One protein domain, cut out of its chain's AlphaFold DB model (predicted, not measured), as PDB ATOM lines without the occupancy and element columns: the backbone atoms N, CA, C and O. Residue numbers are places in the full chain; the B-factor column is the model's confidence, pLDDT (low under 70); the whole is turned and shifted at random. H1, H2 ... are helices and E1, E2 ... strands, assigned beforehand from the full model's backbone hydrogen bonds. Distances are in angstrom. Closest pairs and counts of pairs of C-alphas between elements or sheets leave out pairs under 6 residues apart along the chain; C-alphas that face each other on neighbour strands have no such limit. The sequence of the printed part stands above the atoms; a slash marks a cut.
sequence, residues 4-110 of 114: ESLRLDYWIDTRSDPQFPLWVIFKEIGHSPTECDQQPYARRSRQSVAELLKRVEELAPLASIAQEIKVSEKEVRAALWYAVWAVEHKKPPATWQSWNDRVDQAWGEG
ATOM      1  N   GLU A   4     204.431  67.364   2.393       76.31
ATOM      2  CA  GLU A   4     203.302  68.289   2.492       76.31
ATOM      3  C   GLU A   4     202.378  68.183   1.269       76.31
ATOM      4  O   GLU A   4     201.158  68.120   1.424       76.31
ATOM      5  N   SER A   5     202.950  68.042   0.070       77.38
ATOM      6  CA  SER A   5     202.213  67.796  -1.172       77.38
ATOM      7  C   SER A   5     201.482  66.451  -1.152       77.38
ATOM      8  O   SER A   5     200.303  66.393  -1.491       77.38
ATOM      9  N   LEU A   6     202.132  65.372  -0.699       75.38
ATOM     10  CA  LEU A   6     201.500  64.046  -0.584       75.38
ATOM     11  C   LEU A   6     200.331  64.043   0.411       75.38
ATOM     12  O   LEU A   6     199.286  63.437   0.163       75.38
ATOM     13  N   ARG A   7     200.491  64.745   1.536       75.00
ATOM     14  CA  ARG A   7     199.431  64.914   2.533       75.00
ATOM     15  C   ARG A   7     198.263  65.735   1.980       75.00
ATOM     16  O   ARG A   7     197.108  65.433   2.285       75.00
ATOM     17  N   LEU A   8     198.553  66.765   1.186       75.38
ATOM     18  CA  LEU A   8     197.542  67.585   0.525       75.38
ATOM     19  C   LEU A   8     196.766  66.779  -0.527       75.38
ATOM     20  O   LEU A   8     195.538  66.853  -0.544       75.38
ATOM     21  N   ASP A   9     197.448  65.962  -1.331       76.75
ATOM     22  CA  ASP A   9     196.818  65.044  -2.286       76.75
ATOM     23  C   ASP A   9     195.863  64.075  -1.571       76.75
ATOM     24  O   ASP A   9     194.718  63.901  -1.992       76.75
ATOM     25  N   TYR A  10     196.288  63.509  -0.432       73.44
ATOM     26  CA  TYR A  10     195.441  62.634   0.385       73.44
ATOM     27  C   TYR A  10     194.184  63.352   0.870       73.44
ATOM     28  O   TYR A  10     193.074  62.818   0.789       73.44
ATOM     29  N   TRP A  11     194.345  64.582   1.355       72.31
ATOM     30  CA  TRP A  11     193.226  65.402   1.796       72.31
ATOM     31  C   TRP A  11     192.246  65.704   0.657       72.31
ATOM     32  O   TRP A  11     191.035  65.598   0.847       72.31
ATOM     33  N   ILE A  12     192.746  66.048  -0.531       73.75
ATOM     34  CA  ILE A  12     191.914  66.354  -1.702       73.75
ATOM     35  C   ILE A  12     191.102  65.128  -2.133       73.75
ATOM     36  O   ILE A  12     189.892  65.256  -2.344       73.75
ATOM     37  N   ASP A  13     191.737  63.956  -2.199       69.25
ATOM     38  CA  ASP A  13     191.106  62.709  -2.648       69.25
ATOM     39  C   ASP A  13     190.072  62.171  -1.641       69.25
ATOM     40  O   ASP A  13     189.132  61.475  -2.027       69.25
ATOM     41  N   THR A  14     190.200  62.517  -0.353       68.00
ATOM     42  CA  THR A  14     189.335  62.005   0.730       68.00
ATOM     43  C   THR A  14     188.398  63.050   1.344       68.00
ATOM     44  O   THR A  14     187.626  62.736   2.245       68.00
ATOM     45  N   ARG A  15     188.371  64.289   0.832       63.81
ATOM     46  CA  ARG A  15     187.606  65.418   1.414       63.81
ATOM     47  C   ARG A  15     186.099  65.187   1.599       63.81
ATOM     48  O   ARG A  15     185.472  65.885   2.390       63.81
ATOM     49  N   SER A  16     185.501  64.268   0.839       54.12
ATOM     50  CA  SER A  16     184.076  63.910   0.920       54.12
ATOM     51  C   SER A  16     183.762  62.822   1.956       54.12
ATOM     52  O   SER A  16     182.595  62.639   2.286       54.12
ATOM     53  N   ASP A  17     184.779  62.131   2.478       60.62
ATOM     54  CA  ASP A  17     184.697  61.202   3.611       60.62
ATOM     55  C   ASP A  17     186.025  61.271   4.398       60.62
ATOM     56  O   ASP A  17     186.963  60.519   4.108       60.62
ATOM     57  N   PRO A  18     186.162  62.231   5.339       55.31
ATOM     58  CA  PRO A  18     187.424  62.533   5.999       55.31
ATOM     59  C   PRO A  18     187.768  61.458   7.033       55.31
ATOM     60  O   PRO A  18     187.659  61.657   8.244       55.31
ATOM     61  N   GLN A  19     188.250  60.308   6.576       60.44
ATOM     62  CA  GLN A  19     188.870  59.321   7.449       60.44
ATOM     63  C   GLN A  19     190.315  59.753   7.727       60.44
ATOM     64  O   GLN A  19     191.282  59.236   7.173       60.44
ATOM     65  N   PHE A  20     190.463  60.739   8.616       47.72
ATOM     66  CA  PHE A  20     191.749  61.251   9.103       47.72
ATOM     67  C   PHE A  20     192.733  60.174   9.629       47.72
ATOM     68  O   PHE A  20     193.938  60.394   9.490       47.72
ATOM     69  N   PRO A  21     192.316  58.998  10.160       58.84
ATOM     70  CA  PRO A  21     193.279  57.982  10.584       58.84
ATOM     71  C   PRO A  21     194.094  57.376   9.434       58.84
ATOM     72  O   PRO A  21     195.187  56.871   9.686       58.84
ATOM     73  N   LEU A  22     193.604  57.400   8.183       66.69
ATOM     74  CA  LEU A  22     194.237  56.597   7.129       66.69
ATOM     75  C   LEU A  22     195.552  57.193   6.624       66.69
ATOM     76  O   LEU A  22     196.415  56.418   6.241       66.69
ATOM     77  N   TRP A  23     195.766  58.515   6.671       70.19
ATOM     78  CA  TRP A  23     197.069  59.091   6.289       70.19
ATOM     79  C   TRP A  23     198.198  58.583   7.193       70.19
ATOM     80  O   TRP A  23     199.233  58.143   6.704       70.19
ATOM     81  N   VAL A  24     197.979  58.594   8.513       68.69
ATOM     82  CA  VAL A  24     198.961  58.083   9.486       68.69
ATOM     83  C   VAL A  24     199.178  56.583   9.286       68.69
ATOM     84  O   VAL A  24     200.315  56.120   9.328       68.69
ATOM     85  N   ILE A  25     198.104  55.835   9.004       74.25
ATOM     86  CA  ILE A  25     198.205  54.411   8.671       74.25
ATOM     87  C   ILE A  25     199.031  54.219   7.396       74.25
ATOM     88  O   ILE A  25     199.974  53.448   7.431       74.25
ATOM     89  N   PHE A  26     198.751  54.920   6.297       76.56
ATOM     90  CA  PHE A  26     199.489  54.738   5.044       76.56
ATOM     91  C   PHE A  26     200.947  55.175   5.137       76.56
ATOM     92  O   PHE A  26     201.798  54.530   4.529       76.56
ATOM     93  N   LYS A  27     201.245  56.230   5.907       81.69
ATOM     94  CA  LYS A  27     202.619  56.691   6.129       81.69
ATOM     95  C   LYS A  27     203.466  55.623   6.817       81.69
ATOM     96  O   LYS A  27     204.582  55.370   6.372       81.69
ATOM     97  N   GLU A  28     202.953  54.992   7.872       86.62
ATOM     98  CA  GLU A  28     203.744  54.077   8.710       86.62
ATOM     99  C   GLU A  28     203.556  52.595   8.350       86.62
ATOM    100  O   GLU A  28     204.466  51.785   8.546       86.62
ATOM    101  N   ILE A  29     202.398  52.227   7.798       87.44
ATOM    102  CA  ILE A  29     201.994  50.850   7.504       87.44
ATOM    103  C   ILE A  29     201.863  50.636   5.994       87.44
ATOM    104  O   ILE A  29     201.161  51.359   5.286       87.44
ATOM    105  N   GLY A  30     202.557  49.618   5.499       84.75
ATOM    106  CA  GLY A  30     202.534  49.167   4.116       84.75
ATOM    107  C   GLY A  30     201.667  47.927   3.943       84.75
ATOM    108  O   GLY A  30     201.499  47.135   4.870       84.75
ATOM    109  N   HIS A  31     201.139  47.748   2.735       83.31
ATOM    110  CA  HIS A  31     200.423  46.551   2.297       83.31
ATOM    111  C   HIS A  31     201.031  46.074   0.979       83.31
ATOM    112  O   HIS A  31     200.692  46.569  -0.093       83.31
ATOM    113  N   SER A  32     201.953  45.118   1.049       71.06
ATOM    114  CA  SER A  32     202.652  44.630  -0.138       71.06
ATOM    115  C   SER A  32     202.141  43.246  -0.525       71.06
ATOM    116  O   SER A  32     202.110  42.361   0.326       71.06
ATOM    117  N   PRO A  33     201.799  43.004  -1.801       69.50
ATOM    118  CA  PRO A  33     201.466  41.666  -2.282       69.50
ATOM    119  C   PRO A  33     202.689  40.735  -2.364       69.50
ATOM    120  O   PRO A  33     202.533  39.545  -2.633       69.50
ATOM    121  N   THR A  34     203.906  41.255  -2.168       70.19
ATOM    122  CA  THR A  34     205.164  40.509  -2.334       70.19
ATOM    123  C   THR A  34     206.054  40.502  -1.095       70.19
ATOM    124  O   THR A  34     207.086  39.840  -1.105       70.19
ATOM    125  N   GLU A  35     205.688  41.218  -0.032       67.75
ATOM    126  CA  GLU A  35     206.446  41.260   1.222       67.75
ATOM    127  C   GLU A  35     205.598  40.781   2.404       67.75
ATOM    128  O   GLU A  35     204.370  40.772   2.329       67.75
ATOM    129  N   CYS A  36     206.268  40.381   3.492       67.94
ATOM    130  CA  CYS A  36     205.649  40.018   4.773       67.94
ATOM    131  C   CYS A  36     204.440  39.068   4.646       67.94
ATOM    132  O   CYS A  36     203.424  39.273   5.302       67.94
ATOM    133  N   ASP A  37     204.527  38.055   3.777       73.62
ATOM    134  CA  ASP A  37     203.454  37.081   3.521       73.62
ATOM    135  C   ASP A  37     202.099  37.714   3.149       73.62
ATOM    136  O   ASP A  37     201.040  37.176   3.470       73.62
ATOM    137  N   GLN A  38     202.125  38.858   2.454       75.50
ATOM    138  CA  GLN A  38     200.940  39.642   2.079       75.50
ATOM    139  C   GLN A  38     200.196  40.259   3.273       75.50
ATOM    140  O   GLN A  38     199.048  40.692   3.137       75.50
ATOM    141  N   GLN A  39     200.835  40.313   4.442       81.62
ATOM    142  CA  GLN A  39     200.288  40.961   5.627       81.62
ATOM    143  C   GLN A  39     200.690  42.441   5.703       81.62
ATOM    144  O   GLN A  39     201.736  42.838   5.179       81.62
ATOM    145  N   PRO A  40     199.893  43.272   6.400       87.75
ATOM    146  CA  PRO A  40     200.292  44.635   6.722       87.75
ATOM    147  C   PRO A  40     201.599  44.654   7.524       87.75
ATOM    148  O   PRO A  40     201.777  43.869   8.461       87.75
ATOM    149  N   TYR A  41     202.498  45.579   7.198       88.94
ATOM    150  CA  TYR A  41     203.820  45.678   7.820       88.94
ATOM    151  C   TYR A  41     204.186  47.126   8.145       88.94
ATOM    152  O   TYR A  41     203.772  48.052   7.455       88.94
ATOM    153  N   ALA A  42     204.987  47.345   9.186       89.44
ATOM    154  CA  ALA A  42     205.569  48.653   9.457       89.44
ATOM    155  C   ALA A  42     206.674  48.944   8.431       89.44
ATOM    156  O   ALA A  42     207.668  48.218   8.364       89.44
ATOM    157  N   ARG A  43     206.522  50.005   7.633       87.00
ATOM    158  CA  ARG A  43     207.372  50.298   6.460       87.00
ATOM    159  C   ARG A  43     208.850  50.432   6.806       87.00
ATOM    160  O   ARG A  43     209.710  49.928   6.086       87.00
ATOM    161  N   ARG A  44     209.135  51.055   7.950       85.81
ATOM    162  CA  ARG A  44     210.495  51.313   8.429       85.81
ATOM    163  C   ARG A  44     211.208  50.053   8.909       85.81
ATOM    164  O   ARG A  44     212.326  49.778   8.490       85.81
ATOM    165  N   SER A  45     210.578  49.298   9.806       87.75
ATOM    166  CA  SER A  45     211.188  48.105  10.408       87.75
ATOM    167  C   SER A  45     211.006  46.843   9.564       87.75
ATOM    168  O   SER A  45     211.653  45.838   9.849       87.75
ATOM    169  N   ARG A  46     210.116  46.882   8.560       86.75
ATOM    170  CA  ARG A  46     209.670  45.730   7.757       86.75
ATOM    171  C   ARG A  46     209.118  44.582   8.613       86.75
ATOM    172  O   ARG A  46     209.201  43.416   8.241       86.75
ATOM    173  N   GLN A  47     208.567  44.904   9.784       89.69
ATOM    174  CA  GLN A  47     207.959  43.926  10.688       89.69
ATOM    175  C   GLN A  47     206.453  43.836  10.455       89.69
ATOM    176  O   GLN A  47     205.801  44.860  10.250       89.69
ATOM    177  N   SER A  48     205.896  42.625  10.533       90.75
ATOM    178  CA  SER A  48     204.444  42.411  10.474       90.75
ATOM    179  C   SER A  48     203.736  43.184  11.590       90.75
ATOM    180  O   SER A  48     204.154  43.150  12.750       90.75
ATOM    181  N   VAL A  49     202.634  43.856  11.247       91.88
ATOM    182  CA  VAL A  49     201.792  44.570  12.220       91.88
ATOM    183  C   VAL A  49     201.185  43.602  13.231       91.88
ATOM    184  O   VAL A  49     201.113  43.929  14.415       91.88
ATOM    185  N   ALA A  50     200.793  42.400  12.802       92.50
ATOM    186  CA  ALA A  50     200.256  41.384  13.704       92.50
ATOM    187  C   ALA A  50     201.297  40.969  14.757       92.50
ATOM    188  O   ALA A  50     200.987  40.915  15.945       92.50
ATOM    189  N   GLU A  51     202.549  40.759  14.343       93.12
ATOM    190  CA  GLU A  51     203.648  40.415  15.256       93.12
ATOM    191  C   GLU A  51     204.019  41.567  16.197       93.12
ATOM    192  O   GLU A  51     204.291  41.348  17.379       93.12
ATOM    193  N   LEU A  52     203.974  42.813  15.713       94.06
ATOM    194  CA  LEU A  52     204.145  43.993  16.562       94.06
ATOM    195  C   LEU A  52     203.068  44.063  17.653       94.06
ATOM    196  O   LEU A  52     203.394  44.287  18.816       94.06
ATOM    197  N   LEU A  53     201.801  43.832  17.306       94.94
ATOM    198  CA  LEU A  53     200.692  43.838  18.264       94.94
ATOM    199  C   LEU A  53     200.801  42.706  19.297       94.94
ATOM    200  O   LEU A  53     200.547  42.944  20.478       94.94
ATOM    201  N   LYS A  54     201.225  41.504  18.885       94.94
ATOM    202  CA  LYS A  54     201.493  40.386  19.808       94.94
ATOM    203  C   LYS A  54     202.588  40.752  20.816       94.94
ATOM    204  O   LYS A  54     202.395  40.583  22.014       94.94
ATOM    205  N   ARG A  55     203.684  41.369  20.362       95.62
ATOM    206  CA  ARG A  55     204.747  41.877  21.251       95.62
ATOM    207  C   ARG A  55     204.277  42.980  22.196       95.62
ATOM    208  O   ARG A  55     204.742  43.050  23.328       95.62
ATOM    209  N   VAL A  56     203.376  43.856  21.744       94.56
ATOM    210  CA  VAL A  56     202.773  44.874  22.617       94.56
ATOM    211  C   VAL A  56     201.997  44.207  23.746       94.56
ATOM    212  O   VAL A  56     202.121  44.644  24.882       94.56
ATOM    213  N   GLU A  57     201.244  43.142  23.475       94.56
ATOM    214  CA  GLU A  57     200.525  42.402  24.517       94.56
ATOM    215  C   GLU A  57     201.472  41.808  25.573       94.56
ATOM    216  O   GLU A  57     201.183  41.915  26.762       94.56
ATOM    217  N   GLU A  58     202.630  41.284  25.157       93.81
ATOM    218  CA  GLU A  58     203.642  40.706  26.056       93.81
ATOM    219  C   GLU A  58     204.366  41.751  26.924       93.81
ATOM    220  O   GLU A  58     204.735  41.471  28.066       93.81
ATOM    221  N   LEU A  59     204.611  42.947  26.378       95.69
ATOM    222  CA  LEU A  59     205.451  43.972  27.009       95.69
ATOM    223  C   LEU A  59     204.653  45.068  27.723       95.69
ATOM    224  O   LEU A  59     205.193  45.756  28.594       95.69
ATOM    225  N   ALA A  60     203.398  45.292  27.334       92.38
ATOM    226  CA  ALA A  60     202.617  46.408  27.843       92.38
ATOM    227  C   ALA A  60     202.130  46.155  29.280       92.38
ATOM    228  O   ALA A  60     201.693  45.053  29.619       92.38
ATOM    229  N   PRO A  61     202.091  47.195  30.132       95.88
ATOM    230  CA  PRO A  61     201.502  47.102  31.461       95.88
ATOM    231  C   PRO A  61     199.965  47.124  31.364       95.88
ATOM    232  O   PRO A  61     199.321  48.105  31.743       95.88
ATOM    233  N   LEU A  62     199.361  46.046  30.844       95.38
ATOM    234  CA  LEU A  62     197.928  45.981  30.516       95.38
ATOM    235  C   LEU A  62     197.024  46.338  31.702       95.38
ATOM    236  O   LEU A  62     196.026  47.030  31.514       95.38
ATOM    237  N   ALA A  63     197.396  45.945  32.922       95.94
ATOM    238  CA  ALA A  63     196.665  46.303  34.137       95.94
ATOM    239  C   ALA A  63     196.629  47.824  34.383       95.94
ATOM    240  O   ALA A  63     195.583  48.370  34.732       95.94
ATOM    241  N   SER A  64     197.751  48.521  34.166       97.62
ATOM    242  CA  SER A  64     197.828  49.982  34.328       97.62
ATOM    243  C   SER A  64     197.029  50.705  33.245       97.62
ATOM    244  O   SER A  64     196.294  51.642  33.543       97.62
ATOM    245  N   ILE A  65     197.112  50.227  31.999       96.62
ATOM    246  CA  ILE A  65     196.320  50.756  30.880       96.62
ATOM    247  C   ILE A  65     194.824  50.591  31.167       96.62
ATOM    248  O   ILE A  65     194.060  51.543  31.025       96.62
ATOM    249  N   ALA A  66     194.414  49.403  31.613       97.38
ATOM    250  CA  ALA A  66     193.027  49.094  31.940       97.38
ATOM    251  C   ALA A  66     192.480  49.999  33.055       97.38
ATOM    252  O   ALA A  66     191.355  50.488  32.951       97.38
ATOM    253  N   GLN A  67     193.290  50.275  34.083       97.94
ATOM    254  CA  GLN A  67     192.931  51.196  35.159       97.94
ATOM    255  C   GLN A  67     192.711  52.625  34.643       97.94
ATOM    256  O   GLN A  67     191.699  53.239  34.984       97.94
ATOM    257  N   GLU A  68     193.625  53.136  33.814       97.88
ATOM    258  CA  GLU A  68     193.556  54.498  33.270       97.88
ATOM    259  C   GLU A  68     192.285  54.704  32.432       97.88
ATOM    260  O   GLU A  68     191.562  55.686  32.604       97.88
ATOM    261  N   ILE A  69     191.953  53.731  31.575       96.75
ATOM    262  CA  ILE A  69     190.776  53.808  30.696       96.75
ATOM    263  C   ILE A  69     189.495  53.231  31.324       96.75
ATOM    264  O   ILE A  69     188.455  53.206  30.671       96.75
ATOM    265  N   LYS A  70     189.550  52.807  32.595       97.44
ATOM    266  CA  LYS A  70     188.421  52.298  33.398       97.44
ATOM    267  C   LYS A  70     187.703  51.081  32.795       97.44
ATOM    268  O   LYS A  70     186.474  51.016  32.801       97.44
ATOM    269  N   VAL A  71     188.467  50.096  32.328       97.81
ATOM    270  CA  VAL A  71     187.962  48.791  31.852       97.81
ATOM    271  C   VAL A  71     188.703  47.646  32.546       97.81
ATOM    272  O   VAL A  71     189.642  47.873  33.309       97.81
ATOM    273  N   SER A  72     188.301  46.398  32.314       98.06
ATOM    274  CA  SER A  72     189.053  45.243  32.814       98.06
ATOM    275  C   SER A  72     190.290  44.945  31.956       98.06
ATOM    276  O   SER A  72     190.280  45.120  30.739       98.06
ATOM    277  N   GLU A  73     191.353  44.398  32.559       97.44
ATOM    278  CA  GLU A  73     192.538  43.934  31.809       97.44
ATOM    279  C   GLU A  73     192.157  42.937  30.698       97.44
ATOM    280  O   GLU A  73     192.713  42.967  29.599       97.44
ATOM    281  N   LYS A  74     191.152  42.088  30.957       97.38
ATOM    282  CA  LYS A  74     190.632  41.120  29.982       97.38
ATOM    283  C   LYS A  74     190.058  41.799  28.740       97.38
ATOM    284  O   LYS A  74     190.241  41.272  27.649       97.38
ATOM    285  N   GLU A  75     189.393  42.943  28.887       97.31
ATOM    286  CA  GLU A  75     188.865  43.712  27.754       97.31
ATOM    287  C   GLU A  75     189.987  44.337  26.924       97.31
ATOM    288  O   GLU A  75     189.933  44.270  25.699       97.31
ATOM    289  N   VAL A  76     191.043  44.856  27.562       96.81
ATOM    290  CA  VAL A  76     192.223  45.377  26.844       96.81
ATOM    291  C   VAL A  76     192.903  44.264  26.047       96.81
ATOM    292  O   VAL A  76     193.155  44.421  24.851       96.81
ATOM    293  N   ARG A  77     193.142  43.106  26.680       97.06
ATOM    294  CA  ARG A  77     193.727  41.938  26.008       97.06
ATOM    295  C   ARG A  77     192.845  41.460  24.852       97.06
ATOM    296  O   ARG A  77     193.355  41.200  23.766       97.06
ATOM    297  N   ALA A  78     191.530  41.375  25.054       96.44
ATOM    298  CA  ALA A  78     190.595  40.979  24.004       96.44
ATOM    299  C   ALA A  78     190.585  41.972  22.829       96.44
ATOM    300  O   ALA A  78     190.551  41.541  21.680       96.44
ATOM    301  N   ALA A  79     190.665  43.279  23.094       96.19
ATOM    302  CA  ALA A  79     190.737  44.304  22.056       96.19
ATOM    303  C   ALA A  79     192.024  44.194  21.220       96.19
ATOM    304  O   ALA A  79     191.958  44.252  19.990       96.19
ATOM    305  N   LEU A  80     193.177  43.965  21.863       96.44
ATOM    306  CA  LEU A  80     194.449  43.727  21.172       96.44
ATOM    307  C   LEU A  80     194.384  42.478  20.287       96.44
ATOM    308  O   LEU A  80     194.705  42.543  19.102       96.44
ATOM    309  N   TRP A  81     193.900  41.356  20.823       96.31
ATOM    310  CA  TRP A  81     193.772  40.116  20.052       96.31
ATOM    311  C   TRP A  81     192.726  40.204  18.939       96.31
ATOM    312  O   TRP A  81     192.917  39.611  17.880       96.31
ATOM    313  N   TYR A  82     191.655  40.979  19.122       95.75
ATOM    314  CA  TYR A  82     190.719  41.277  18.039       95.75
ATOM    315  C   TYR A  82     191.393  42.074  16.916       95.75
ATOM    316  O   TYR A  82     191.152  41.791  15.744       95.75
ATOM    317  N   ALA A  83     192.261  43.035  17.251       92.94
ATOM    318  CA  ALA A  83     193.036  43.778  16.262       92.94
ATOM    319  C   ALA A  83     194.014  42.865  15.503       92.94
ATOM    320  O   ALA A  83     194.036  42.906  14.275       92.94
ATOM    321  N   VAL A  84     194.745  41.991  16.208       93.44
ATOM    322  CA  VAL A  84     195.604  40.958  15.594       93.44
ATOM    323  C   VAL A  84     194.794  40.094  14.630       93.44
ATOM    324  O   VAL A  84     195.131  39.994  13.452       93.44
ATOM    325  N   TRP A  85     193.675  39.536  15.099       93.75
ATOM    326  CA  TRP A  85     192.808  38.694  14.281       93.75
ATOM    327  C   TRP A  85     192.291  39.436  13.042       93.75
ATOM    328  O   TRP A  85     192.303  38.884  11.941       93.75
ATOM    329  N   ALA A  86     191.865  40.693  13.197       90.62
ATOM    330  CA  ALA A  86     191.385  41.507  12.088       90.62
ATOM    331  C   ALA A  86     192.480  41.751  11.042       90.62
ATOM    332  O   ALA A  86     192.190  41.649   9.855       90.62
ATOM    333  N   VAL A  87     193.715  42.027  11.468       88.62
ATOM    334  CA  VAL A  87     194.875  42.204  10.577       88.62
ATOM    335  C   VAL A  87     195.198  40.915   9.818       88.62
ATOM    336  O   VAL A  87     195.453  40.962   8.620       88.62
ATOM    337  N   GLU A  88     195.151  39.763  10.487       88.19
ATOM    338  CA  GLU A  88     195.486  38.468   9.878       88.19
ATOM    339  C   GLU A  88     194.407  37.956   8.906       88.19
ATOM    340  O   GLU A  88     194.720  37.215   7.975       88.19
ATOM    341  N   HIS A  89     193.136  38.327   9.108       86.12
ATOM    342  CA  HIS A  89     192.008  37.699   8.402       86.12
ATOM    343  C   HIS A  89     191.223  38.639   7.482       86.12
ATOM    344  O   HIS A  89     190.495  38.162   6.606       86.12
ATOM    345  N   LYS A  90     191.315  39.963   7.656       83.69
ATOM    346  CA  LYS A  90     190.599  40.912   6.797       83.69
ATOM    347  C   LYS A  90     191.509  41.421   5.695       83.69
ATOM    348  O   LYS A  90     192.603  41.911   5.940       83.69
ATOM    349  N   LYS A  91     191.003  41.371   4.465       77.25
ATOM    350  CA  LYS A  91     191.662  42.025   3.337       77.25
ATOM    351  C   LYS A  91     191.465  43.540   3.439       77.25
ATOM    352  O   LYS A  91     190.331  43.966   3.691       77.25
ATOM    353  N   PRO A  92     192.516  44.347   3.222       74.81
ATOM    354  CA  PRO A  92     192.354  45.787   3.105       74.81
ATOM    355  C   PRO A  92     191.422  46.119   1.924       74.81
ATOM    356  O   PRO A  92     191.355  45.355   0.952       74.81
ATOM    357  N   PRO A  93     190.681  47.240   1.982       76.31
ATOM    358  CA  PRO A  93     189.875  47.702   0.858       76.31
ATOM    359  C   PRO A  93     190.725  47.881  -0.404       76.31
ATOM    360  O   PRO A  93     191.829  48.409  -0.342       76.31
ATOM    361  N   ALA A  94     190.190  47.525  -1.574       75.19
ATOM    362  CA  ALA A  94     190.921  47.667  -2.839       75.19
ATOM    363  C   ALA A  94     191.348  49.120  -3.132       75.19
ATOM    364  O   ALA A  94     192.375  49.357  -3.762       75.19
ATOM    365  N   THR A  95     190.590  50.102  -2.632       73.81
ATOM    366  CA  THR A  95     190.902  51.532  -2.765       73.81
ATOM    367  C   THR A  95     192.221  51.923  -2.091       73.81
ATOM    368  O   THR A  95     192.845  52.900  -2.499       73.81
ATOM    369  N   TRP A  96     192.681  51.145  -1.107       78.31
ATOM    370  CA  TRP A  96     193.921  51.399  -0.375       78.31
ATOM    371  C   TRP A  96     195.171  51.101  -1.197       78.31
ATOM    372  O   TRP A  96     196.199  51.718  -0.946       78.31
ATOM    373  N   GLN A  97     195.089  50.209  -2.189       77.62
ATOM    374  CA  GLN A  97     196.248  49.797  -2.987       77.62
ATOM    375  C   GLN A  97     196.922  51.000  -3.657       77.62
ATOM    376  O   GLN A  97     198.118  51.207  -3.499       77.62
ATOM    377  N   SER A  98     196.131  51.844  -4.328       78.12
ATOM    378  CA  SER A  98     196.647  53.020  -5.043       78.12
ATOM    379  C   SER A  98     197.385  54.004  -4.130       78.12
ATOM    380  O   SER A  98     198.422  54.551  -4.504       78.12
ATOM    381  N   TRP A  99     196.878  54.199  -2.912       78.75
ATOM    382  CA  TRP A  99     197.523  55.029  -1.900       78.75
ATOM    383  C   TRP A  99     198.772  54.367  -1.336       78.75
ATOM    384  O   TRP A  99     199.799  55.023  -1.180       78.75
ATOM    385  N   ASN A 100     198.705  53.063  -1.083       79.69
ATOM    386  CA  ASN A 100     199.825  52.305  -0.565       79.69
ATOM    387  C   ASN A 100     201.026  52.344  -1.525       79.69
ATOM    388  O   ASN A 100     202.135  52.618  -1.070       79.69
ATOM    389  N   ASP A 101     200.780  52.186  -2.828       80.38
ATOM    390  CA  ASP A 101     201.804  52.236  -3.876       80.38
ATOM    391  C   ASP A 101     202.445  53.633  -3.979       80.38
ATOM    392  O   ASP A 101     203.669  53.756  -4.027       80.38
ATOM    393  N   ARG A 102     201.637  54.707  -3.942       81.12
ATOM    394  CA  ARG A 102     202.130  56.101  -3.949       81.12
ATOM    395  C   ARG A 102     203.026  56.394  -2.746       81.12
ATOM    396  O   ARG A 102     204.060  57.043  -2.884       81.12
ATOM    397  N   VAL A 103     202.642  55.907  -1.568       82.88
ATOM    398  CA  VAL A 103     203.422  56.106  -0.340       82.88
ATOM    399  C   VAL A 103     204.659  55.200  -0.311       82.88
ATOM    400  O   VAL A 103     205.708  55.638   0.146       82.88
ATOM    401  N   ASP A 104     204.592  53.972  -0.848       78.88
ATOM    402  CA  ASP A 104     205.766  53.097  -1.043       78.88
ATOM    403  C   ASP A 104     206.797  53.743  -1.974       78.88
ATOM    404  O   ASP A 104     207.987  53.760  -1.657       78.88
ATOM    405  N   GLN A 105     206.343  54.352  -3.071       82.75
ATOM    406  CA  GLN A 105     207.208  55.120  -3.959       82.75
ATOM    407  C   GLN A 105     207.858  56.301  -3.223       82.75
ATOM    408  O   GLN A 105     209.074  56.466  -3.292       82.75
ATOM    409  N   ALA A 106     207.078  57.079  -2.468       82.12
ATOM    410  CA  ALA A 106     207.594  58.211  -1.701       82.12
ATOM    411  C   ALA A 106     208.633  57.798  -0.636       82.12
ATOM    412  O   ALA A 106     209.638  58.487  -0.453       82.12
ATOM    413  N   TRP A 107     208.444  56.647   0.019       80.50
ATOM    414  CA  TRP A 107     209.449  56.041   0.903       80.50
ATOM    415  C   TRP A 107     210.721  55.638   0.150       80.50
ATOM    416  O   TRP A 107     211.821  55.913   0.629       80.50
ATOM    417  N   GLY A 108     210.594  55.020  -1.029       77.25
ATOM    418  CA  GLY A 108     211.734  54.648  -1.877       77.25
ATOM    419  C   GLY A 108     212.530  55.849  -2.401       77.25
ATOM    420  O   GLY A 108     213.743  55.756  -2.576       77.25
ATOM    421  N   GLU A 109     211.862  56.984  -2.604       83.75
ATOM    422  CA  GLU A 109     212.463  58.260  -3.012       83.75
ATOM    423  C   GLU A 109     213.070  59.055  -1.837       83.75
ATOM    424  O   GLU A 109     213.697  60.091  -2.056       83.75
ATOM    425  N   GLY A 110     212.916  58.579  -0.594       80.62
ATOM    426  CA  GLY A 110     213.460  59.232   0.602       80.62
ATOM    427  C   GLY A 110     212.711  60.503   1.015       80.62
ATOM    428  O   GLY A 110     213.293  61.370   1.662       80.62
TER     429      GLY A 110
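AT A GLANCE: This is residues 4 to 110 of the 114 residues of an uncharacterized protein of Sulfobacillus benefaciens (UniProt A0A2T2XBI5). Two lobes of helices stand at either end of a small two-stranded hairpin, E1 and E2, near the middle. In one lobe H3 and H5 run side by side, with H4 across their far end; in the other H2 and H6 cross at a slant, with H1 loosely beyond them. The printed part has 107 residues, with six named helices and two strands in the order H1 H2 E1 E2 H3 H4 H5 H6; the sheet E1 - E2 is antiparallel and the class is mostly helix. It is only just loose, close to compact, with a radius of gyration of the C-alphas of 15.9 A and spans of 42 by 31 by 25 A.

HOW THE PARTS SIT: Begin with H1, residues 4 to 14, which is close to but not clearly touching H2, residues 21 to 28: their closest C-alphas, Tyr 10 and Trp 23, are 7.1 A apart. H1 and H6, residues 95 to 108, are near each other, with 5 pairs of C-alphas within 10 A. H2 touches H6, which touches it with residues 99 to 103 alone, closest at the C-alphas of Phe 26 and Asn 100, 6.1 A apart; they run the same way at a steep tilt of 36 degrees, only just steep. Next look at the hairpin of E1, residues 29 to 31, and E2, residues 40 to 42, where N 30 and O 41 are 2.8 A apart and N 41 and O 30 are 3.0 A apart, within hydrogen-bond range. The closest C-alphas of E1 and H6 are Gly 30 and Asn 100, 6.3 A; those of E2 and H3, residues 49 to 59, are Tyr 41 and Val 49, 5.0 A. H3 touches H5, residues 73 to 89, at Ala 50 and Val 84, whose C-alphas are 5.0 A apart, opposite ways at a shallow tilt of 19 degrees. H4, residues 62 to 68, touches H5 residues 73 to 77 alone, at a steep tilt of 65 degrees, with the C-alphas of Ala 66 and Glu 73 closest at 5.2 A. H3 and H4 meet only through their link, and H5 and H6 are apart. The helix packing is mostly crossed, only just: 1 of 3 tilted pairs is shallow. O i to N i+4 pairs are within hydrogen-bond range throughout H1 to H5, and in 9 of 10 in H6.

IN THESE COORDINATES: Find C-alpha 4 at (203.302, 68.289, 2.492); from there H1 runs 15.4 A to residue 14. H2 spans 11.3 A, E1 6.9 A, E2 7.2 A, H3 15.2 A and H4 10.0 A. H5, the longest helix, starts at C-alpha 73, (192.538, 43.934, 31.809), and runs 24.2 A. H6 runs 21.1 A to C-alpha 108 at (211.734, 54.648, -1.877).

THE WHOLE: The C-alphas farthest apart, Ser 72 and Glu 109, are 44.7 A from each other. The printed part has no cut and no long link. Mean pLDDT of the printed part is 83.4; residues 13 to 22, 24, 33, 35 and 36 are under 70.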